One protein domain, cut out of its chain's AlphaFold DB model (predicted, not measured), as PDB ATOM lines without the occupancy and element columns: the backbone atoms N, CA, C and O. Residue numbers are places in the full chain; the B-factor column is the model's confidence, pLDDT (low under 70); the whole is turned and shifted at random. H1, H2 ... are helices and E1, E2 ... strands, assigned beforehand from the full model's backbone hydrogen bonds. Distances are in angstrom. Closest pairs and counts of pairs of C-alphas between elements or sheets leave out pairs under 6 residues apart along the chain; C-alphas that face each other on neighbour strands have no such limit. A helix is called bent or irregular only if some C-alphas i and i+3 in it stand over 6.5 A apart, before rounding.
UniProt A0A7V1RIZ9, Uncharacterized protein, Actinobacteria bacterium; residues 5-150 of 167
ATOM      1  N   TYR A   5     -11.739  57.424 -40.697       85.56
ATOM      2  CA  TYR A   5     -12.657  56.494 -41.352       85.56
ATOM      3  C   TYR A   5     -12.077  55.913 -42.645       85.56
ATOM      4  O   TYR A   5     -12.126  54.709 -42.854       85.56
ATOM      5  N   GLU A   6     -11.478  56.738 -43.507       86.75
ATOM      6  CA  GLU A   6     -10.888  56.250 -44.762       86.75
ATOM      7  C   GLU A   6      -9.789  55.215 -44.535       86.75
ATOM      8  O   GLU A   6      -9.599  54.333 -45.373       86.75
ATOM      9  N   LEU A   7      -9.056  55.339 -43.428       88.44
ATOM     10  CA  LEU A   7      -8.002  54.405 -43.064       88.44
ATOM     11  C   LEU A   7      -8.569  53.023 -42.718       88.44
ATOM     12  O   LEU A   7      -8.016  52.019 -43.155       88.44
ATOM     13  N   ILE A   8      -9.674  52.991 -41.968       93.19
ATOM     14  CA  ILE A   8     -10.333  51.762 -41.506       93.19
ATOM     15  C   ILE A   8     -11.440  51.276 -42.445       93.19
ATOM     16  O   ILE A   8     -12.090  50.288 -42.145       93.19
ATOM     17  N   ALA A   9     -11.718  51.968 -43.552       92.69
ATOM     18  CA  ALA A   9     -12.834  51.621 -44.435       92.69
ATOM     19  C   ALA A   9     -12.680  50.228 -45.069       92.69
ATOM     20  O   ALA A   9     -13.676  49.612 -45.437       92.69
ATOM     21  N   ASN A  10     -11.439  49.741 -45.184       94.94
ATOM     22  CA  ASN A  10     -11.131  48.403 -45.663       94.94
ATOM     23  C   ASN A  10      -9.955  47.804 -44.872       94.94
ATOM     24  O   ASN A  10      -8.972  48.501 -44.590       94.94
ATOM     25  N   LYS A  11     -10.044  46.512 -44.536       94.19
ATOM     26  CA  LYS A  11      -9.068  45.815 -43.687       94.19
ATOM     27  C   LYS A  11      -7.651  45.849 -44.252       94.19
ATOM     28  O   LYS A  11      -6.707  46.063 -43.496       94.19
ATOM     29  N   ASP A  12      -7.494  45.665 -45.563       94.50
ATOM     30  CA  ASP A  12      -6.174  45.510 -46.177       94.50
ATOM     31  C   ASP A  12      -5.463  46.862 -46.185       94.50
ATOM     32  O   ASP A  12      -4.322  46.975 -45.737       94.50
ATOM     33  N   ARG A  13      -6.203  47.927 -46.522       94.31
ATOM     34  CA  ARG A  13      -5.729  49.309 -46.383       94.31
ATOM     35  C   ARG A  13      -5.312  49.631 -44.946       94.31
ATOM     36  O   ARG A  13      -4.296  50.299 -44.745       94.31
ATOM     37  N   TYR A  14      -6.087  49.180 -43.960       94.75
ATOM     38  CA  TYR A  14      -5.784  49.428 -42.555       94.75
ATOM     39  C   TYR A  14      -4.499  48.715 -42.111       94.75
ATOM     40  O   TYR A  14      -3.604  49.350 -41.550       94.75
ATOM     41  N   ILE A  15      -4.367  47.422 -42.416       95.00
ATOM     42  CA  ILE A  15      -3.206  46.594 -42.044       95.00
ATOM     43  C   ILE A  15      -1.921  47.072 -42.740       95.00
ATOM     44  O   ILE A  15      -0.837  47.026 -42.150       95.00
ATOM     45  N   GLU A  16      -2.022  47.551 -43.981       94.62
ATOM     46  CA  GLU A  16      -0.889  48.069 -44.758       94.62
ATOM     47  C   GLU A  16      -0.494  49.507 -44.384       94.62
ATOM     48  O   GLU A  16       0.569  49.994 -44.796       94.62
ATOM     49  N   SER A  17      -1.304  50.192 -43.572       94.38
ATOM     50  CA  SER A  17      -1.018  51.561 -43.145       94.38
ATOM     51  C   SER A  17       0.307  51.674 -42.385       94.38
ATOM     52  O   SER A  17       0.738  50.755 -41.690       94.38
ATOM     53  N   GLU A  18       0.976  52.822 -42.524       93.25
ATOM     54  CA  GLU A  18       2.200  53.121 -41.766       93.25
ATOM     55  C   GLU A  18       1.936  53.065 -40.257       93.25
ATOM     56  O   GLU A  18       2.688  52.434 -39.526       93.25
ATOM     57  N   GLU A  19       0.802  53.614 -39.806       90.12
ATOM     58  CA  GLU A  19       0.415  53.596 -38.394       90.12
ATOM     59  C   GLU A  19       0.324  52.172 -37.827       90.12
ATOM     60  O   GLU A  19       0.842  51.904 -36.741       90.12
ATOM     61  N   PHE A  20      -0.293  51.243 -38.563       95.56
ATOM     62  CA  PHE A  20      -0.384  49.849 -38.136       95.56
ATOM     63  C   PHE A  20       0.988  49.161 -38.162       95.56
ATOM     64  O   PHE A  20       1.367  48.479 -37.203       95.56
ATOM     65  N   ARG A  21       1.755  49.357 -39.244       95.50
ATOM     66  CA  ARG A  21       3.075  48.734 -39.432       95.50
ATOM     67  C   ARG A  21       4.111  49.202 -38.412       95.50
ATOM     68  O   ARG A  21       4.927  48.380 -38.003       95.50
ATOM     69  N   ASP A  22       4.046  50.456 -37.978       95.56
ATOM     70  CA  ASP A  22       4.985  51.027 -37.011       95.56
ATOM     71  C   ASP A  22       4.615  50.663 -35.565       95.56
ATOM     72  O   ASP A  22       5.488  50.315 -34.763       95.56
ATOM     73  N   ARG A  23       3.315  50.667 -35.229       96.50
ATOM     74  CA  ARG A  23       2.835  50.333 -33.874       96.50
ATOM     75  C   ARG A  23       2.961  48.856 -33.533       96.50
ATOM     76  O   ARG A  23       3.183  48.520 -32.371       96.50
ATOM     77  N   LEU A  24       2.791  47.958 -34.503       97.88
ATOM     78  CA  LEU A  24       2.782  46.524 -34.223       97.88
ATOM     79  C   LEU A  24       4.105  46.035 -33.589       97.88
ATOM     80  O   LEU A  24       4.048  45.455 -32.502       97.88
ATOM     81  N   PRO A  25       5.297  46.326 -34.150       97.88
ATOM     82  CA  PRO A  25       6.572  45.975 -33.518       97.88
ATOM     83  C   PRO A  25       6.823  46.686 -32.182       97.88
ATOM     84  O   PRO A  25       7.539  46.166 -31.325       97.88
ATOM     85  N   GLU A  26       6.283  47.892 -31.985       97.75
ATOM     86  CA  GLU A  26       6.354  48.594 -30.698       97.75
ATOM     87  C   GLU A  26       5.594  47.826 -29.615       97.75
ATOM     88  O   GLU A  26       6.159  47.533 -28.560       97.75
ATOM     89  N   ILE A  27       4.349  47.434 -29.898       98.06
ATOM     90  CA  ILE A  27       3.526  46.669 -28.960       98.06
ATOM     91  C   ILE A  27       4.161  45.309 -28.684       98.06
ATOM     92  O   ILE A  27       4.255  44.934 -27.522       98.06
ATOM     93  N   VAL A  28       4.663  44.597 -29.699       98.19
ATOM     94  CA  VAL A  28       5.340  43.300 -29.500       98.19
ATOM     95  C   VAL A  28       6.514  43.429 -28.522       98.19
ATOM     96  O   VAL A  28       6.570  42.689 -27.541       98.19
ATOM     97  N   ARG A  29       7.393  44.425 -28.709       98.06
ATOM     98  CA  ARG A  29       8.500  44.695 -27.770       98.06
ATOM     99  C   ARG A  29       8.002  45.030 -26.369       98.06
ATOM    100  O   ARG A  29       8.608  44.627 -25.379       98.06
ATOM    101  N   ARG A  30       6.899  45.770 -26.279       97.69
ATOM    102  CA  ARG A  30       6.285  46.142 -25.006       97.69
ATOM    103  C   ARG A  30       5.707  44.932 -24.268       97.69
ATOM    104  O   ARG A  30       5.887  44.838 -23.059       97.69
ATOM    105  N   LEU A  31       5.077  43.993 -24.979       98.12
ATOM    106  CA  LEU A  31       4.563  42.751 -24.391       98.12
ATOM    107  C   LEU A  31       5.679  41.937 -23.726       98.12
ATOM    108  O   LEU A  31       5.480  41.380 -22.650       98.12
ATOM    109  N   GLU A  32       6.856  41.884 -24.349       97.50
ATOM    110  CA  GLU A  32       8.031  41.224 -23.776       97.50
ATOM    111  C   GLU A  32       8.602  41.996 -22.583       97.50
ATOM    112  O   GLU A  32       8.832  41.407 -21.529       97.50
ATOM    113  N   ALA A  33       8.806  43.308 -22.730       97.69
ATOM    114  CA  ALA A  33       9.426  44.144 -21.703       97.69
ATOM    115  C   ALA A  33       8.596  44.241 -20.410       97.69
ATOM    116  O   ALA A  33       9.166  44.348 -19.325       97.69
ATOM    117  N   GLU A  34       7.266  44.207 -20.522       97.31
ATOM    118  CA  GLU A  34       6.327  44.320 -19.396       97.31
ATOM    119  C   GLU A  34       5.795  42.954 -18.906       97.31
ATOM    120  O   GLU A  34       4.931  42.920 -18.035       97.31
ATOM    121  N   ASP A  35       6.303  41.831 -19.433       97.50
ATOM    122  CA  ASP A  35       5.843  40.462 -19.120       97.50
ATOM    123  C   ASP A  35       4.318  40.262 -19.295       97.50
ATOM    124  O   ASP A  35       3.635  39.581 -18.520       97.50
ATOM    125  N   ILE A  36       3.760  40.848 -20.357       98.50
ATOM    126  CA  ILE A  36       2.344  40.713 -20.712       98.50
ATOM    127  C   ILE A  36       2.159  39.391 -21.461       98.50
ATOM    128  O   ILE A  36       2.735  39.163 -22.522       98.50
ATOM    129  N   GLN A  37       1.321  38.517 -20.915       98.38
ATOM    130  CA  GLN A  37       1.125  37.144 -21.384       98.38
ATOM    131  C   GLN A  37       0.100  37.045 -22.515       98.38
ATOM    132  O   GLN A  37       0.156  36.126 -23.330       98.38
ATOM    133  N   GLY A  38      -0.853  37.975 -22.574       98.19
ATOM    134  CA  GLY A  38      -1.905  37.942 -23.581       98.19
ATOM    135  C   GLY A  38      -2.660  39.254 -23.725       98.19
ATOM    136  O   GLY A  38      -2.640  40.120 -22.849       98.19
ATOM    137  N   VAL A  39      -3.339  39.389 -24.858       98.62
ATOM    138  CA  VAL A  39      -4.106  40.573 -25.234       98.62
ATOM    139  C   VAL A  39      -5.525  40.156 -25.600       98.62
ATOM    140  O   VAL A  39      -5.733  39.283 -26.443       98.62
ATOM    141  N   TYR A  40      -6.517  40.785 -24.978       98.19
ATOM    142  CA  TYR A  40      -7.911  40.673 -25.380       98.19
ATOM    143  C   TYR A  40      -8.172  41.513 -26.623       98.19
ATOM    144  O   TYR A  40      -8.032  42.733 -26.596       98.19
ATOM    145  N   PHE A  41      -8.611  40.858 -27.685       97.75
ATOM    146  CA  PHE A  41      -9.139  41.496 -28.881       97.75
ATOM    147  C   PHE A  41     -10.633  41.674 -28.661       97.75
ATOM    148  O   PHE A  41     -11.360  40.681 -28.603       97.75
ATOM    149  N   GLN A  42     -11.062  42.915 -28.447       96.00
ATOM    150  CA  GLN A  42     -12.399  43.244 -27.972       96.00
ATOM    151  C   GLN A  42     -13.236  43.944 -29.036       96.00
ATOM    152  O   GLN A  42     -12.756  44.813 -29.758       96.00
ATOM    153  N   VAL A  43     -14.521  43.625 -29.071       92.38
ATOM    154  CA  VAL A  43     -15.530  44.283 -29.906       92.38
ATOM    155  C   VAL A  43     -16.752  44.604 -29.060       92.38
ATOM    156  O   VAL A  43     -17.002  43.953 -28.044       92.38
ATOM    157  N   SER A  44     -17.505  45.619 -29.467       91.94
ATOM    158  CA  SER A  44     -18.804  45.921 -28.865       91.94
ATOM    159  C   SER A  44     -19.900  45.282 -29.712       91.94
ATOM    160  O   SER A  44     -19.909  45.456 -30.928       91.94
ATOM    161  N   SER A  45     -20.802  44.534 -29.084       89.50
ATOM    162  CA  SER A  45     -22.027  44.064 -29.733       89.50
ATOM    163  C   SER A  45     -22.997  45.223 -29.977       89.50
ATOM    164  O   SER A  45     -22.875  46.299 -29.381       89.50
ATOM    165  N   ILE A  46     -24.017  44.979 -30.803       88.56
ATOM    166  CA  ILE A  46     -25.093  45.948 -31.073       88.56
ATOM    167  C   ILE A  46     -25.825  46.355 -29.782       88.56
ATOM    168  O   ILE A  46     -26.274  47.490 -29.652       88.56
ATOM    169  N   ASP A  47     -25.919  45.448 -28.807       87.75
ATOM    170  CA  ASP A  47     -26.556  45.700 -27.512       87.75
ATOM    171  C   ASP A  47     -25.588  46.183 -26.413       87.75
ATOM    172  O   ASP A  47     -25.958  46.249 -25.240       87.75
ATOM    173  N   GLY A  48     -24.356  46.550 -26.783       88.94
ATOM    174  CA  GLY A  48     -23.399  47.220 -25.898       88.94
ATOM    175  C   GLY A  48     -22.602  46.301 -24.968       88.94
ATOM    176  O   GLY A  48     -21.950  46.788 -24.043       88.94
ATOM    177  N   ARG A  49     -22.616  44.982 -25.183       91.19
ATOM    178  CA  ARG A  49     -21.734  44.041 -24.478       91.19
ATOM    179  C   ARG A  49     -20.346  44.037 -25.099       91.19
ATOM    180  O   ARG A  49     -20.179  44.126 -26.312       91.19
ATOM    181  N   ILE A  50     -19.342  43.862 -24.248       92.44
ATOM    182  CA  ILE A  50     -17.965  43.663 -24.691       92.44
ATOM    183  C   ILE A  50     -17.756  42.172 -24.931       92.44
ATOM    184  O   ILE A  50     -17.865  41.361 -24.011       92.44
ATOM    185  N   LEU A  51     -17.430  41.829 -26.169       90.88
ATOM    186  CA  LEU A  51     -17.075  40.486 -26.606       90.88
ATOM    187  C   LEU A  51     -15.599  40.466 -26.976       90.88
ATOM    188  O   LEU A  51     -15.008  41.512 -27.232       90.88
ATOM    189  N   GLY A  52     -14.989  39.288 -27.039       89.75
ATOM    190  CA  GLY A  52     -13.619  39.212 -27.513       89.75
ATOM    191  C   GLY A  52     -12.987  37.839 -27.435       89.75
ATOM    192  O   GLY A  52     -13.584  36.876 -26.953       89.75
ATOM    193  N   LYS A  53     -11.744  37.773 -27.904       94.38
ATOM    194  CA  LYS A  53     -10.880  36.595 -27.797       94.38
ATOM    195  C   LYS A  53      -9.576  36.977 -27.114       94.38
ATOM    196  O   LYS A  53      -9.035  38.051 -27.360       94.38
ATOM    197  N   LEU A  54      -9.083  36.094 -26.253       97.31
ATOM    198  CA  LEU A  54      -7.750  36.224 -25.680       97.31
ATOM    199  C   LEU A  54      -6.732  35.643 -26.659       97.31
ATOM    200  O   LEU A  54      -6.838  34.477 -27.037       97.31
ATOM    201  N   VAL A  55      -5.755  36.454 -27.042       98.19
ATOM    202  CA  VAL A  55      -4.637  36.057 -27.896       98.19
ATOM    203  C   VAL A  55      -3.378  36.056 -27.046       98.19
ATOM    204  O   VAL A  55      -3.059  37.063 -26.415       98.19
ATOM    205  N   MET A  56      -2.672  34.929 -27.006       98.25
ATOM    206  CA  MET A  56      -1.418  34.830 -26.255       98.25
ATOM    207  C   MET A  56      -0.313  35.616 -26.957       98.25
ATOM    208  O   MET A  56      -0.314  35.727 -28.188       98.25
ATOM    209  N   ARG A  57       0.627  36.157 -26.179       98.00
ATOM    210  CA  ARG A  57       1.733  36.995 -26.664       98.00
ATOM    211  C   ARG A  57       2.453  36.368 -27.856       98.00
ATOM    212  O   ARG A  57       2.700  37.055 -28.840       98.00
ATOM    213  N   GLU A  58       2.728  35.068 -27.798       97.56
ATOM    214  CA  GLU A  58       3.462  34.322 -28.829       97.56
ATOM    215  C   GLU A  58       2.752  34.342 -30.192       97.56
ATOM    216  O   GLU A  58       3.393  34.215 -31.230       97.56
ATOM    217  N   GLN A  59       1.429  34.505 -30.196       97.75
ATOM    218  CA  GLN A  59       0.603  34.545 -31.403       97.75
ATOM    219  C   GLN A  59       0.174  35.969 -31.771       97.75
ATOM    220  O   GLN A  59      -0.423  36.163 -32.829       97.75
ATOM    221  N   PHE A  60       0.461  36.961 -30.921       97.81
ATOM    222  CA  PHE A  60      -0.080  38.311 -31.051       97.81
ATOM    223  C   PHE A  60       0.241  38.937 -32.406       97.81
ATOM    224  O   PHE A  60      -0.670  39.418 -33.068       97.81
ATOM    225  N   GLU A  61       1.501  38.896 -32.852       97.44
ATOM    226  CA  GLU A  61       1.881  39.536 -34.115       97.44
ATOM    227  C   GLU A  61       1.174  38.901 -35.319       97.44
ATOM    228  O   GLU A  61       0.609  39.600 -36.163       97.44
ATOM    229  N   GLN A  62       1.167  37.567 -35.378       97.38
ATOM    230  CA  GLN A  62       0.511  36.825 -36.452       97.38
ATOM    231  C   GLN A  62      -0.995  37.109 -36.472       97.38
ATOM    232  O   GLN A  62      -1.560  37.386 -37.529       97.38
ATOM    233  N   VAL A  63      -1.642  37.055 -35.307       97.50
ATOM    234  CA  VAL A  63      -3.089  37.254 -35.180       97.50
ATOM    235  C   VAL A  63      -3.476  38.713 -35.390       97.50
ATOM    236  O   VAL A  63      -4.535  38.972 -35.947       97.50
ATOM    237  N   ALA A  64      -2.629  39.679 -35.034       97.00
ATOM    238  CA  ALA A  64      -2.897  41.086 -35.313       97.00
ATOM    239  C   ALA A  64      -3.007  41.354 -36.820       97.00
ATOM    240  O   ALA A  64      -3.893  42.091 -37.240       97.00
ATOM    241  N   ARG A  65      -2.155  40.716 -37.634       95.75
ATOM    242  CA  ARG A  65      -2.205  40.820 -39.104       95.75
ATOM    243  C   ARG A  65      -3.329  39.988 -39.713       95.75
ATOM    244  O   ARG A  65      -3.957  40.422 -40.668       95.75
ATOM    245  N   ALA A  66      -3.551  38.783 -39.194       94.81
ATOM    246  CA  ALA A  66      -4.539  37.861 -39.746       94.81
ATOM    247  C   ALA A  66      -5.975  38.187 -39.317       94.81
ATOM    248  O   ALA A  66      -6.905  37.768 -39.995       94.81
ATOM    249  N   GLY A  67      -6.151  38.900 -38.204       94.50
ATOM    250  CA  GLY A  67      -7.436  39.123 -37.558       94.50
ATOM    251  C   GLY A  67      -7.905  37.954 -36.695       94.50
ATOM    252  O   GLY A  67      -7.451  36.812 -36.818       94.50
ATOM    253  N   ILE A  68      -8.859  38.242 -35.812       93.38
ATOM    254  CA  ILE A  68      -9.624  37.220 -35.099       93.38
ATOM    255  C   ILE A  68     -10.930  36.948 -35.842       93.38
ATOM    256  O   ILE A  68     -11.727  37.853 -36.061       93.38
ATOM    257  N   ARG A  69     -11.190  35.691 -36.199       89.94
ATOM    258  CA  ARG A  69     -12.503  35.323 -36.741       89.94
ATOM    259  C   ARG A  69     -13.511  35.187 -35.626       89.94
ATOM    260  O   ARG A  69     -13.194  34.607 -34.582       89.94
ATOM    261  N   LEU A  70     -14.705  35.706 -35.822       83.62
ATOM    262  CA  LEU A  70     -15.811  35.572 -34.889       83.62
ATOM    263  C   LEU A  70     -17.091  35.356 -35.710       83.62
ATOM    264  O   LEU A  70     -17.282  35.898 -36.798       83.62
ATOM    265  N   HIS A  71     -17.985  34.530 -35.184       80.88
ATOM    266  CA  HIS A  71     -19.275  34.305 -35.819       80.88
ATOM    267  C   HIS A  71     -20.136  35.573 -35.694       80.88
ATOM    268  O   HIS A  71     -20.229  36.117 -34.592       80.88
ATOM    269  N   TYR A  72     -20.804  36.037 -36.761       75.44
ATOM    270  CA  TYR A  72     -21.594  37.288 -36.737       75.44
ATOM    271  C   TYR A  72     -22.653  37.318 -35.643       75.44
ATOM    272  O   TYR A  72     -22.853  38.343 -34.993       75.44
ATOM    273  N   GLY A  73     -23.274  36.164 -35.381       75.81
ATOM    274  CA  GLY A  73     -24.226  36.011 -34.284       75.81
ATOM    275  C   GLY A  73     -23.661  36.456 -32.930       75.81
ATOM    276  O   GLY A  73     -24.426  36.919 -32.095       75.81
ATOM    277  N   ALA A  74     -22.340  36.411 -32.714       78.88
ATOM    278  CA  ALA A  74     -21.732  36.958 -31.506       78.88
ATOM    279  C   ALA A  74     -21.988  38.470 -31.386       78.88
ATOM    280  O   ALA A  74     -22.435  38.911 -30.334       78.88
ATOM    281  N   LEU A  75     -21.808  39.253 -32.459       82.25
ATOM    282  CA  LEU A  75     -22.035  40.709 -32.460       82.25
ATOM    283  C   LEU A  75     -23.490  41.098 -32.177       82.25
ATOM    284  O   LEU A  75     -23.753  42.217 -31.737       82.25
ATOM    285  N   CYS A  76     -24.418  40.171 -32.398       82.62
ATOM    286  CA  CYS A  76     -25.836  40.345 -32.115       82.62
ATOM    287  C   CYS A  76     -26.300  39.570 -30.874       82.62
ATOM    288  O   CYS A  76     -27.502  39.386 -30.734       82.62
ATOM    289  N   ASP A  77     -25.404  39.077 -30.002       81.94
ATOM    290  CA  ASP A  77     -25.748  38.279 -28.801       81.94
ATOM    291  C   ASP A  77     -26.674  37.079 -29.117       81.94
ATOM    292  O   ASP A  77     -27.590  36.749 -28.364       81.94
ATOM    293  N   ALA A  78     -26.479  36.471 -30.294       81.44
ATOM    294  CA  ALA A  78     -27.300  35.408 -30.881       81.44
ATOM    295  C   ALA A  78     -28.816  35.699 -30.842       81.44
ATOM    296  O   ALA A  78     -29.640  34.791 -30.709       81.44
ATOM    297  N   ARG A  79     -29.196  36.979 -30.932       83.19
ATOM    298  CA  ARG A  79     -30.594  37.414 -30.901       83.19
ATOM    299  C   ARG A  79     -31.296  37.112 -32.217       83.19
ATOM    300  O   ARG A  79     -30.685  37.103 -33.282       83.19
ATOM    301  N   VAL A  80     -32.605  36.917 -32.118       85.69
ATOM    302  CA  VAL A  80     -33.497  36.705 -33.259       85.69
ATOM    303  C   VAL A  80     -34.359  37.935 -33.525       85.69
ATOM    304  O   VAL A  80     -34.650  38.715 -32.615       85.69
ATOM    305  N   ASN A  81     -34.770  38.107 -34.778       85.88
ATOM    306  CA  ASN A  81     -35.744  39.102 -35.200       85.88
ATOM    307  C   ASN A  81     -37.176  38.687 -34.789       85.88
ATOM    308  O   ASN A  81     -37.393  37.641 -34.174       85.88
ATOM    309  N   LEU A  82     -38.175  39.506 -35.137       89.12
ATOM    310  CA  LEU A  82     -39.584  39.250 -34.795       89.12
ATOM    311  C   LEU A  82     -40.123  37.923 -35.367       89.12
ATOM    312  O   LEU A  82     -41.079  37.369 -34.828       89.12
ATOM    313  N   TRP A  83     -39.515  37.409 -36.438       90.50
ATOM    314  CA  TRP A  83     -39.898  36.167 -37.110       90.50
ATOM    315  C   TRP A  83     -39.127  34.940 -36.599       90.50
ATOM    316  O   TRP A  83     -39.362  33.834 -37.077       90.50
ATOM    317  N   GLY A  84     -38.248  35.109 -35.604       86.12
ATOM    318  CA  GLY A  84     -37.452  34.022 -35.029       86.12
ATOM    319  C   GLY A  84     -36.174  33.695 -35.804       86.12
ATOM    320  O   GLY A  84     -35.534  32.692 -35.506       86.12
ATOM    321  N   GLU A  85     -35.779  34.526 -36.769       84.25
ATOM    322  CA  GLU A  85     -34.551  34.346 -37.550       84.25
ATOM    323  C   GLU A  85     -33.390  35.084 -36.874       84.25
ATOM    324  O   GLU A  85     -33.578  36.182 -36.350       84.25
ATOM    325  N   LEU A  86     -32.186  34.509 -36.879       79.75
ATOM    326  CA  LEU A  86     -31.013  35.143 -36.271       79.75
ATOM    327  C   LEU A  86     -30.697  36.492 -36.931       79.75
ATOM    328  O   LEU A  86     -30.667  36.626 -38.153       79.75
ATOM    329  N   ILE A  87     -30.434  37.503 -36.104       78.88
ATOM    330  CA  ILE A  87     -30.014  38.822 -36.575       78.88
ATOM    331  C   ILE A  87     -28.549  38.734 -37.007       78.88
ATOM    332  O   ILE A  87     -27.687  38.332 -36.226       78.88
ATOM    333  N   GLY A  88     -28.288  39.137 -38.252       66.12
ATOM    334  CA  GLY A  88     -26.940  39.212 -38.815       66.12
ATOM    335  C   GLY A  88     -26.388  37.889 -39.345       66.12
ATOM    336  O   GLY A  88     -25.172  37.759 -39.402       66.12
ATOM    337  N   PHE A  89     -27.230  36.896 -39.675       69.12
ATOM    338  CA  PHE A  89     -26.731  35.657 -40.282       69.12
ATOM    339  C   PHE A  89     -27.781  34.814 -41.027       69.12
ATOM    340  O   PHE A  89     -28.926  34.692 -40.589       69.12
ATOM    341  N   LYS A  90     -27.326  34.119 -42.077       62.19
ATOM    342  CA  LYS A  90     -27.888  32.858 -42.598       62.19
ATOM    343  C   LYS A  90     -26.811  31.773 -42.501       62.19
ATOM    344  O   LYS A  90     -25.649  32.105 -42.656       62.19
ATOM    345  N   GLU A  91     -27.193  30.503 -42.323       60.91
ATOM    346  CA  GLU A  91     -26.301  29.343 -42.056       60.91
ATOM    347  C   GLU A  91     -25.046  29.205 -42.944       60.91
ATOM    348  O   GLU A  91     -24.083  28.556 -42.542       60.91
ATOM    349  N   GLU A  92     -25.038  29.821 -44.126       66.62
ATOM    350  CA  GLU A  92     -23.992  29.707 -45.145       66.62
ATOM    351  C   GLU A  92     -23.036  30.918 -45.213       66.62
ATOM    352  O   GLU A  92     -22.139  30.930 -46.058       66.62
ATOM    353  N   GLU A  93     -23.202  31.949 -44.376       69.25
ATOM    354  CA  GLU A  93     -22.365  33.154 -44.466       69.25
ATOM    355  C   GLU A  93     -20.969  32.983 -43.830       69.25
ATOM    356  O   GLU A  93     -20.757  32.239 -42.871       69.25
ATOM    357  N   ILE A  94     -19.982  33.679 -44.401       68.44
ATOM    358  CA  ILE A  94     -18.560  33.585 -44.030       68.44
ATOM    359  C   ILE A  94     -18.309  34.390 -42.761       68.44
ATOM    360  O   ILE A  94     -18.657  35.559 -42.749       68.44
ATOM    361  N   GLU A  95     -17.652  33.824 -41.743       75.19
ATOM    362  CA  GLU A  95     -17.316  34.527 -40.494       75.19
ATOM    363  C   GLU A  95     -16.736  35.934 -40.719       75.19
ATOM    364  O   GLU A  95     -15.946  36.175 -41.631       75.19
ATOM    365  N   GLY A  96     -17.096  36.869 -39.842       83.38
ATOM    366  CA  GLY A  96     -16.494  38.192 -39.885       83.38
ATOM    367  C   GLY A  96     -15.145  38.235 -39.170       83.38
ATOM    368  O   GLY A  96     -14.812  37.392 -38.326       83.38
ATOM    369  N   LEU A  97     -14.361  39.244 -39.526       91.88
ATOM    370  CA  LEU A  97     -12.962  39.369 -39.162       91.88
ATOM    371  C   LEU A  97     -12.724  40.612 -38.304       91.88
ATOM    372  O   LEU A  97     -12.883  41.742 -38.761       91.88
ATOM    373  N   GLY A  98     -12.297  40.410 -37.061       94.19
ATOM    374  CA  GLY A  98     -11.887  41.481 -36.160       94.19
ATOM    375  C   GLY A  98     -10.407  41.820 -36.323       94.19
ATOM    376  O   GLY A  98      -9.551  41.030 -35.917       94.19
ATOM    377  N   ILE A  99     -10.096  43.002 -36.859       96.19
ATOM    378  CA  ILE A  99      -8.723  43.531 -36.936       96.19
ATOM    379  C   ILE A  99      -8.491  44.492 -35.763       96.19
ATOM    380  O   ILE A  99      -9.316  45.384 -35.543       96.19
ATOM    381  N   PRO A 100      -7.408  44.333 -34.980       97.12
ATOM    382  CA  PRO A 100      -7.167  45.160 -33.806       97.12
ATOM    383  C   PRO A 100      -6.781  46.587 -34.185       97.12
ATOM    384  O   PRO A 100      -5.865  46.815 -34.966       97.12
ATOM    385  N   ASP A 101      -7.419  47.548 -33.535       96.00
ATOM    386  CA  ASP A 101      -6.974  48.924 -33.495       96.00
ATOM    387  C   ASP A 101      -5.835  49.072 -32.481       96.00
ATOM    388  O   ASP A 101      -6.045  49.242 -31.274       96.00
ATOM    389  N   LEU A 102      -4.604  49.012 -32.989       96.69
ATOM    390  CA  LEU A 102      -3.383  49.098 -32.186       96.69
ATOM    391  C   LEU A 102      -3.244  50.441 -31.453       96.69
ATOM    392  O   LEU A 102      -2.464  50.543 -30.502       96.69
ATOM    393  N   THR A 103      -4.015  51.467 -31.836       94.56
ATOM    394  CA  THR A 103      -4.060  52.747 -31.113       94.56
ATOM    395  C   THR A 103      -4.670  52.640 -29.727       94.56
ATOM    396  O   THR A 103      -4.364  53.446 -28.848       94.56
ATOM    397  N   THR A 104      -5.460  51.595 -29.508       96.69
ATOM    398  CA  THR A 104      -6.237  51.384 -28.286       96.69
ATOM    399  C   THR A 104      -5.584  50.425 -27.294       96.69
ATOM    400  O   THR A 104      -6.202  50.081 -26.285       96.69
ATOM    401  N   PHE A 105      -4.348  49.993 -27.564       98.25
ATOM    402  CA  PHE A 105      -3.626  49.065 -26.702       98.25
ATOM    403  C   PHE A 105      -3.511  49.587 -25.267       98.25
ATOM    404  O   PHE A 105      -2.962  50.663 -25.016       98.25
ATOM    405  N   GLN A 106      -3.992  48.792 -24.312       98.25
ATOM    406  CA  GLN A 106      -3.971  49.150 -22.900       98.25
ATOM    407  C   GLN A 106      -3.790  47.919 -22.007       98.25
ATOM    408  O   GLN A 106      -4.547  46.958 -22.107       98.25
ATOM    409  N   VAL A 107      -2.829  47.979 -21.083       98.31
ATOM    410  CA  VAL A 107      -2.669  46.987 -20.007       98.31
ATOM    411  C   VAL A 107      -3.830  47.104 -19.021       98.31
ATOM    412  O   VAL A 107      -4.237  48.215 -18.670       98.31
ATOM    413  N   LEU A 108      -4.384  45.974 -18.577       97.31
ATOM    414  CA  LEU A 108      -5.485  45.978 -17.620       97.31
ATOM    415  C   LEU A 108      -4.969  46.390 -16.231       97.31
ATOM    416  O   LEU A 108      -4.071  45.741 -15.694       97.31
ATOM    417  N   PRO A 109      -5.545  47.422 -15.592       97.25
ATOM    418  CA  PRO A 109      -5.021  47.923 -14.321       97.25
ATOM    419  C   PRO A 109      -5.218  46.952 -13.145       97.25
ATOM    420  O   PRO A 109      -4.519  47.064 -12.144       97.25
ATOM    421  N   TRP A 110      -6.155  46.004 -13.251       96.69
ATOM    422  CA  TRP A 110      -6.417  44.977 -12.232       96.69
ATOM    423  C   TRP A 110      -5.728  43.631 -12.510       96.69
ATOM    424  O   TRP A 110      -5.719  42.775 -11.632       96.69
ATOM    425  N   GLU A 111      -5.177  43.429 -13.710       97.62
ATOM    426  CA  GLU A 111      -4.438  42.221 -14.101       97.62
ATOM    427  C   GLU A 111      -3.330  42.614 -15.096       97.62
ATOM    428  O   GLU A 111      -3.534  42.543 -16.310       97.62
ATOM    429  N   PRO A 112      -2.163  43.073 -14.605       97.06
ATOM    430  CA  PRO A 112      -1.112  43.644 -15.452       97.06
ATOM    431  C   PRO A 112      -0.478  42.660 -16.438       97.06
ATOM    432  O   PRO A 112       0.179  43.077 -17.385       97.06
ATOM    433  N   ARG A 113      -0.688  41.351 -16.246       98.06
ATOM    434  CA  ARG A 113      -0.224  40.318 -17.182       98.06
ATOM    435  C   ARG A 113      -1.074  40.254 -18.446       98.06
ATOM    436  O   ARG A 113      -0.725  39.519 -19.366       98.06
ATOM    437  N   LEU A 114      -2.195  40.971 -18.490       98.44
ATOM    438  CA  LEU A 114      -3.117  41.001 -19.613       98.44
ATOM    439  C   LEU A 114      -3.295  42.431 -20.125       98.44
ATOM    440  O   LEU A 114      -3.335  43.399 -19.366       98.44
ATOM    441  N   ALA A 115      -3.462  42.556 -21.435       98.56
ATOM    442  CA  ALA A 115      -3.815  43.807 -22.092       98.56
ATOM    443  C   ALA A 115      -5.104  43.657 -22.904       98.56
ATOM    444  O   ALA A 115      -5.676  42.572 -23.013       98.56
ATOM    445  N   ARG A 116      -5.573  44.759 -23.481       98.19
ATOM    446  CA  ARG A 116      -6.706  44.805 -24.403       98.19
ATOM    447  C   ARG A 116      -6.408  45.698 -25.598       98.19
ATOM    448  O   ARG A 116      -5.647  46.657 -25.482       98.19
ATOM    449  N   VAL A 117      -7.073  45.401 -26.702       98.19
ATOM    450  CA  VAL A 117      -7.218  46.242 -27.891       98.19
ATOM    451  C   VAL A 117      -8.674  46.168 -28.337       98.19
ATOM    452  O   VAL A 117      -9.299  45.110 -28.255       98.19
ATOM    453  N   TRP A 118      -9.226  47.281 -28.799       97.00
ATOM    454  CA  TRP A 118     -10.482  47.276 -29.541       97.00
ATOM    455  C   TRP A 118     -10.231  46.817 -30.970       97.00
ATOM    456  O   TRP A 118      -9.152  47.049 -31.501       97.00
ATOM    457  N   CYS A 119     -11.216  46.199 -31.603       95.56
ATOM    458  CA  CYS A 119     -11.152  45.795 -32.999       95.56
ATOM    459  C   CYS A 119     -12.198  46.540 -33.830       95.56
ATOM    460  O   CYS A 119     -13.277  46.874 -33.336       95.56
ATOM    461  N   HIS A 120     -11.862  46.752 -35.098       94.38
ATOM    462  CA  HIS A 120     -12.821  47.008 -36.166       94.38
ATOM    463  C   HIS A 120     -13.190  45.690 -36.822       94.38
ATOM    464  O   HIS A 120     -12.378  44.758 -36.830       94.38
ATOM    465  N   TYR A 121     -14.407  45.606 -37.344       92.00
ATOM    466  CA  TYR A 121     -14.948  44.338 -37.798       92.00
ATOM    467  C   TYR A 121     -15.348  44.392 -39.266       92.00
ATOM    468  O   TYR A 121     -16.095  45.273 -39.689       92.00
ATOM    469  N   TYR A 122     -14.834  43.433 -40.026       91.88
ATOM    470  CA  TYR A 122     -14.866  43.424 -41.479       91.88
ATOM    471  C   TYR A 122     -15.493  42.139 -42.002       91.88
ATOM    472  O   TYR A 122     -15.439  41.095 -41.347       91.88
ATOM    473  N   GLU A 123     -16.038  42.198 -43.205       89.56
ATOM    474  CA  GLU A 123     -16.330  41.003 -43.984       89.56
ATOM    475  C   GLU A 123     -15.005  40.412 -44.498       89.56
ATOM    476  O   GLU A 123     -14.170  41.126 -45.055       89.56
ATOM    477  N   GLU A 124     -14.760  39.113 -44.292       87.06
ATOM    478  CA  GLU A 124     -13.449  38.514 -44.595       87.06
ATOM    479  C   GLU A 124     -13.106  38.549 -46.098       87.06
ATOM    480  O   GLU A 124     -11.941  38.746 -46.451       87.06
ATOM    481  N   ALA A 125     -14.105  38.387 -46.974       86.62
ATOM    482  CA  ALA A 125     -13.907  38.250 -48.416       86.62
ATOM    483  C   ALA A 125     -13.656  39.591 -49.123       86.62
ATOM    484  O   ALA A 125     -12.682  39.711 -49.869       86.62
ATOM    485  N   THR A 126     -14.510  40.592 -48.904       90.31
ATOM    486  CA  THR A 126     -14.348  41.939 -49.488       90.31
ATOM    487  C   THR A 126     -13.363  42.799 -48.703       90.31
ATOM    488  O   THR A 126     -12.703  43.670 -49.270       90.31
ATOM    489  N   GLY A 127     -13.234  42.549 -47.399       91.75
ATOM    490  CA  GLY A 127     -12.467  43.391 -46.494       91.75
ATOM    491  C   GLY A 127     -13.178  44.673 -46.084       91.75
ATOM    492  O   GLY A 127     -12.546  45.496 -45.425       91.75
ATOM    493  N   ASP A 128     -14.445  44.854 -46.448       91.69
ATOM    494  CA  ASP A 128     -15.225  46.037 -46.096       91.69
ATOM    495  C   ASP A 128     -15.734  45.956 -44.653       91.69
ATOM    496  O   ASP A 128     -15.926  44.871 -44.100       91.69
ATOM    497  N   LEU A 129     -15.928  47.113 -44.014       90.81
ATOM    498  CA  LEU A 129     -16.514  47.172 -42.673       90.81
ATOM    499  C   LEU A 129     -17.925  46.589 -42.675       90.81
ATOM    500  O   LEU A 129     -18.731  46.879 -43.558       90.81
ATOM    501  N   LEU A 130     -18.248  45.832 -41.631       88.50
ATOM    502  CA  LEU A 130     -19.603  45.334 -41.467       88.50
ATOM    503  C   LEU A 130     -20.576  46.412 -41.021       88.50
ATOM    504  O   LEU A 130     -20.286  47.207 -40.125       88.50
ATOM    505  N   ASP A 131     -21.813  46.278 -41.488       85.06
ATOM    506  CA  ASP A 131     -22.947  47.072 -41.012       85.06
ATOM    507  C   ASP A 131     -23.178  46.935 -39.499       85.06
ATOM    508  O   ASP A 131     -23.688  47.855 -38.861       85.06
ATOM    509  N   HIS A 132     -22.802  45.800 -38.906       83.88
ATOM    510  CA  HIS A 132     -22.965  45.524 -37.475       83.88
ATOM    511  C   HIS A 132     -21.800  46.049 -36.619       83.88
ATOM    512  O   HIS A 132     -21.875  45.971 -35.391       83.88
ATOM    513  N   ASP A 133     -20.722  46.563 -37.226       89.94
ATOM    514  CA  ASP A 133     -19.600  47.133 -36.480       89.94
ATOM    515  C   ASP A 133     -19.994  48.497 -35.905       89.94
ATOM    516  O   ASP A 133     -19.896  49.540 -36.554       89.94
ATOM    517  N   VAL A 134     -20.447  48.511 -34.652       91.12
ATOM    518  CA  VAL A 134     -20.858  49.749 -33.972       91.12
ATOM    519  C   VAL A 134     -19.715  50.766 -33.873       91.12
ATOM    520  O   VAL A 134     -19.963  51.973 -33.921       91.12
ATOM    521  N   ARG A 135     -18.458  50.305 -33.784       92.06
ATOM    522  CA  ARG A 135     -17.282  51.182 -33.698       92.06
ATOM    523  C   ARG A 135     -16.975  51.815 -35.056       92.06
ATOM    524  O   ARG A 135     -16.809  53.032 -35.128       92.06
ATOM    525  N   GLY A 136     -16.923  51.016 -36.120       91.88
ATOM    526  CA  GLY A 136     -16.751  51.490 -37.495       91.88
ATOM    527  C   GLY A 136     -17.884  52.416 -37.936       91.88
ATOM    528  O   GLY A 136     -17.628  53.459 -38.537       91.88
ATOM    529  N   ASN A 137     -19.126  52.120 -37.544       92.56
ATOM    530  CA  ASN A 137     -20.269  52.996 -37.795       92.56
ATOM    531  C   ASN A 137     -20.122  54.371 -37.136       92.56
ATOM    532  O   ASN A 137     -20.420  55.376 -37.778       92.56
ATOM    533  N   LEU A 138     -19.637  54.445 -35.891       92.44
ATOM    534  CA  LEU A 138     -19.380  55.733 -35.241       92.44
ATOM    535  C   LEU A 138     -18.336  56.551 -36.014       92.44
ATOM    536  O   LEU A 138     -18.549  57.738 -36.252       92.44
ATOM    537  N   ALA A 139     -17.244  55.913 -36.447       92.00
ATOM    538  CA  ALA A 139     -16.221  56.569 -37.260       92.00
ATOM    539  C   ALA A 139     -16.782  57.057 -38.609       92.00
ATOM    540  O   ALA A 139     -16.501  58.179 -39.021       92.00
ATOM    541  N   ARG A 140     -17.632  56.253 -39.263       92.81
ATOM    542  CA  ARG A 140     -18.310  56.613 -40.520       92.81
ATOM    543  C   ARG A 140     -19.221  57.827 -40.366       92.81
ATOM    544  O   ARG A 140     -19.232  58.704 -41.224       92.81
ATOM    545  N   VAL A 141     -20.011  57.862 -39.293       93.50
ATOM    546  CA  VAL A 141     -20.953  58.957 -39.020       93.50
ATOM    547  C   VAL A 141     -20.208  60.243 -38.664       93.50
ATOM    548  O   VAL A 141     -20.603  61.311 -39.130       93.50
ATOM    549  N   GLU A 142     -19.124  60.161 -37.886       93.44
ATOM    550  CA  GLU A 142     -18.276  61.324 -37.592       93.44
ATOM    551  C   GLU A 142     -17.626  61.884 -38.861       93.44
ATOM    552  O   GLU A 142     -17.665  63.097 -39.073       93.44
ATOM    553  N   ASP A 143     -17.112  61.018 -39.738       92.81
ATOM    554  CA  ASP A 143     -16.540  61.447 -41.013       92.81
ATOM    555  C   ASP A 143     -17.583  62.114 -41.918       92.81
ATOM    556  O   ASP A 143     -17.336  63.187 -42.471       92.81
ATOM    557  N   LEU A 144     -18.773  61.518 -42.037       93.75
ATOM    558  CA  LEU A 144     -19.865  62.097 -42.816       93.75
ATOM    559  C   LEU A 144     -20.227  63.494 -42.300       93.75
ATOM    560  O   LEU A 144     -20.271  64.444 -43.083       93.75
ATOM    561  N   LEU A 145     -20.404  63.635 -40.982       94.12
ATOM    562  CA  LEU A 145     -20.658  64.925 -40.345       94.12
ATOM    563  C   LEU A 145     -19.556  65.932 -40.691       94.12
ATOM    564  O   LEU A 145     -19.851  67.076 -41.046       94.12
ATOM    565  N   HIS A 146     -18.292  65.518 -40.604       93.38
ATOM    566  CA  HIS A 146     -17.171  66.394 -40.906       93.38
ATOM    567  C   HIS A 146     -17.132  66.824 -42.370       93.38
ATOM    568  O   HIS A 146     -16.910  67.999 -42.654       93.38
ATOM    569  N   ARG A 147     -17.367  65.906 -43.308       93.62
ATOM    570  CA  ARG A 147     -17.378  66.210 -44.745       93.62
ATOM    571  C   ARG A 147     -18.512  67.155 -45.123       93.62
ATOM    572  O   ARG A 147     -18.306  68.042 -45.946       93.62
ATOM    573  N   GLU A 148     -19.683  66.981 -44.521       96.19
ATOM    574  CA  GLU A 148     -20.857  67.804 -44.817       96.19
ATOM    575  C   GLU A 148     -20.796  69.191 -44.166       96.19
ATOM    576  O   GLU A 148     -21.285  70.162 -44.741       96.19
ATOM    577  N   THR A 149     -20.201  69.304 -42.975       96.25
ATOM    578  CA  THR A 149     -20.294  70.531 -42.158       96.25
ATOM    579  C   THR A 149     -18.959  71.226 -41.895       96.25
ATOM    580  O   THR A 149     -18.940  72.385 -41.482       96.25
ATOM    581  N   GLY A 150     -17.835  70.534 -42.082       95.19
ATOM    582  CA  GLY A 150     -16.504  70.970 -41.650       95.19
ATOM    583  C   GLY A 150     -16.269  70.899 -40.134       95.19
ATOM    584  O   GLY A 150     -15.173  71.227 -39.676       95.19
TER     585      GLY A 150
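Overview. This is residues 5 to 150 of the 167 residues of an uncharacterized protein of Actinobacteria bacterium (UniProt A0A7V1RIZ9). A single five-stranded sheet is curled and folded back on itself, its leaf E2 E1 facing its leaf E4 E3 with E5 as the hinge, and helices H2, H3 and H4 cover one face. Residues 145 to 150, of which 145 to 149 belong to H6, stick out, while the long stretch with no named element, residues 76 to 95, makes a wide loop that reaches one end of the longest axis. The printed part has 146 residues with six named helices and five named strands, in the order H1 H2 H3 E1 E2 H4 E3 H5 E4 E5 H6. The sheet is mixed, in the order E2 E1 E5 E4 E3, and the class is mixed, helices and strands. The whole is compact, with a radius of gyration of the C-alphas of 16.0 A and spans of 52 by 39 by 29 A.

Arrangement. Begin at H1, residues 5 to 8, and H2, residues 11 to 16, which touch only at the corner and only just, with 3 pairs of C-alphas within 8 A; the closest are those of Ile 8 and Tyr 14, 5.2 A. H3, residues 18 to 33, is close to H2 but not clearly touching, about perpendicular at 75 degrees, with the closest C-alphas, of Tyr 14 and Phe 20, 7.0 A apart. Next come E1, residues 38 to 44, and E2, residues 50 to 56, an antiparallel hairpin; look for N 41 and O 53, 2.9 A, within hydrogen-bond range. H4, residues 57 to 66, touches H3, which meets it with residues 24 to 31 alone, at a shallow tilt of 12 degrees, opposite ways; the closest C-alphas are those of Leu 31 and Arg 57, 6.8 A. H4 is irregular, with C-alphas 58 and 61 7.6 A apart. E3, residues 68 to 70, is the antiparallel neighbour of E4, residues 96 to 108, with N 98 and O 68 at 2.8 A. E4 and E5, residues 111 to 123, form a hairpin, with N 101 and O 118 at 2.7 A; E4 bends by 84 degrees at residue 103 and E5 by 52 degrees at residue 114. E1 and E5 are parallel, with N 42 and O 117 at 2.8 A. In this folded sheet, bent back into two leaves, E2 and E1 face E4 and E3 with 21 pairs of C-alphas within 11 A. H2, H3 and H4 are on the same face, at heights over the sheet of 9.9 A, 9.7 A and 8.1 A. H5, residues 72 to 75, is on the opposite face, over none of the strands. H6, residues 134 to 149, only grazes the sheet with residues 134 to 137 and touches H1 with residues 136 to 143 alone; the closest C-alphas are those of Tyr 5 and Ala 139, 5.4 A. Every O i to N i+4 pair is within hydrogen-bond range in H2 and H6, against 10 of 12 in H3 and 4 of 6 in H4; H1 and H5 are too short for such a pair.

Along the chain. Find C-alpha 5 at (-12.657, 56.494, -41.352), where H1 begins; H2 follows. H3 runs 23.1 A from C-alpha 18 to C-alpha 33 at (9.426, 44.144, -21.703). E1 measures 19.4 A, E2 18.8 A and H4 14.5 A; E3 and H5 are short. E4 is 26.0 A long and E5 32.2 A. H6 covers 22.3 A and ends at C-alpha 149, (-20.294, 70.531, -42.158).

Size, cuts and confidence. The two C-alphas farthest apart are those of Ala 33 and Trp 83, 52.3 A. The printed part has no cut. The link from H5 to E4, 20 residues, is long. Confidence is low, under 70, at residues 88 to 94; the mean pLDDT of the printed part is 91.4.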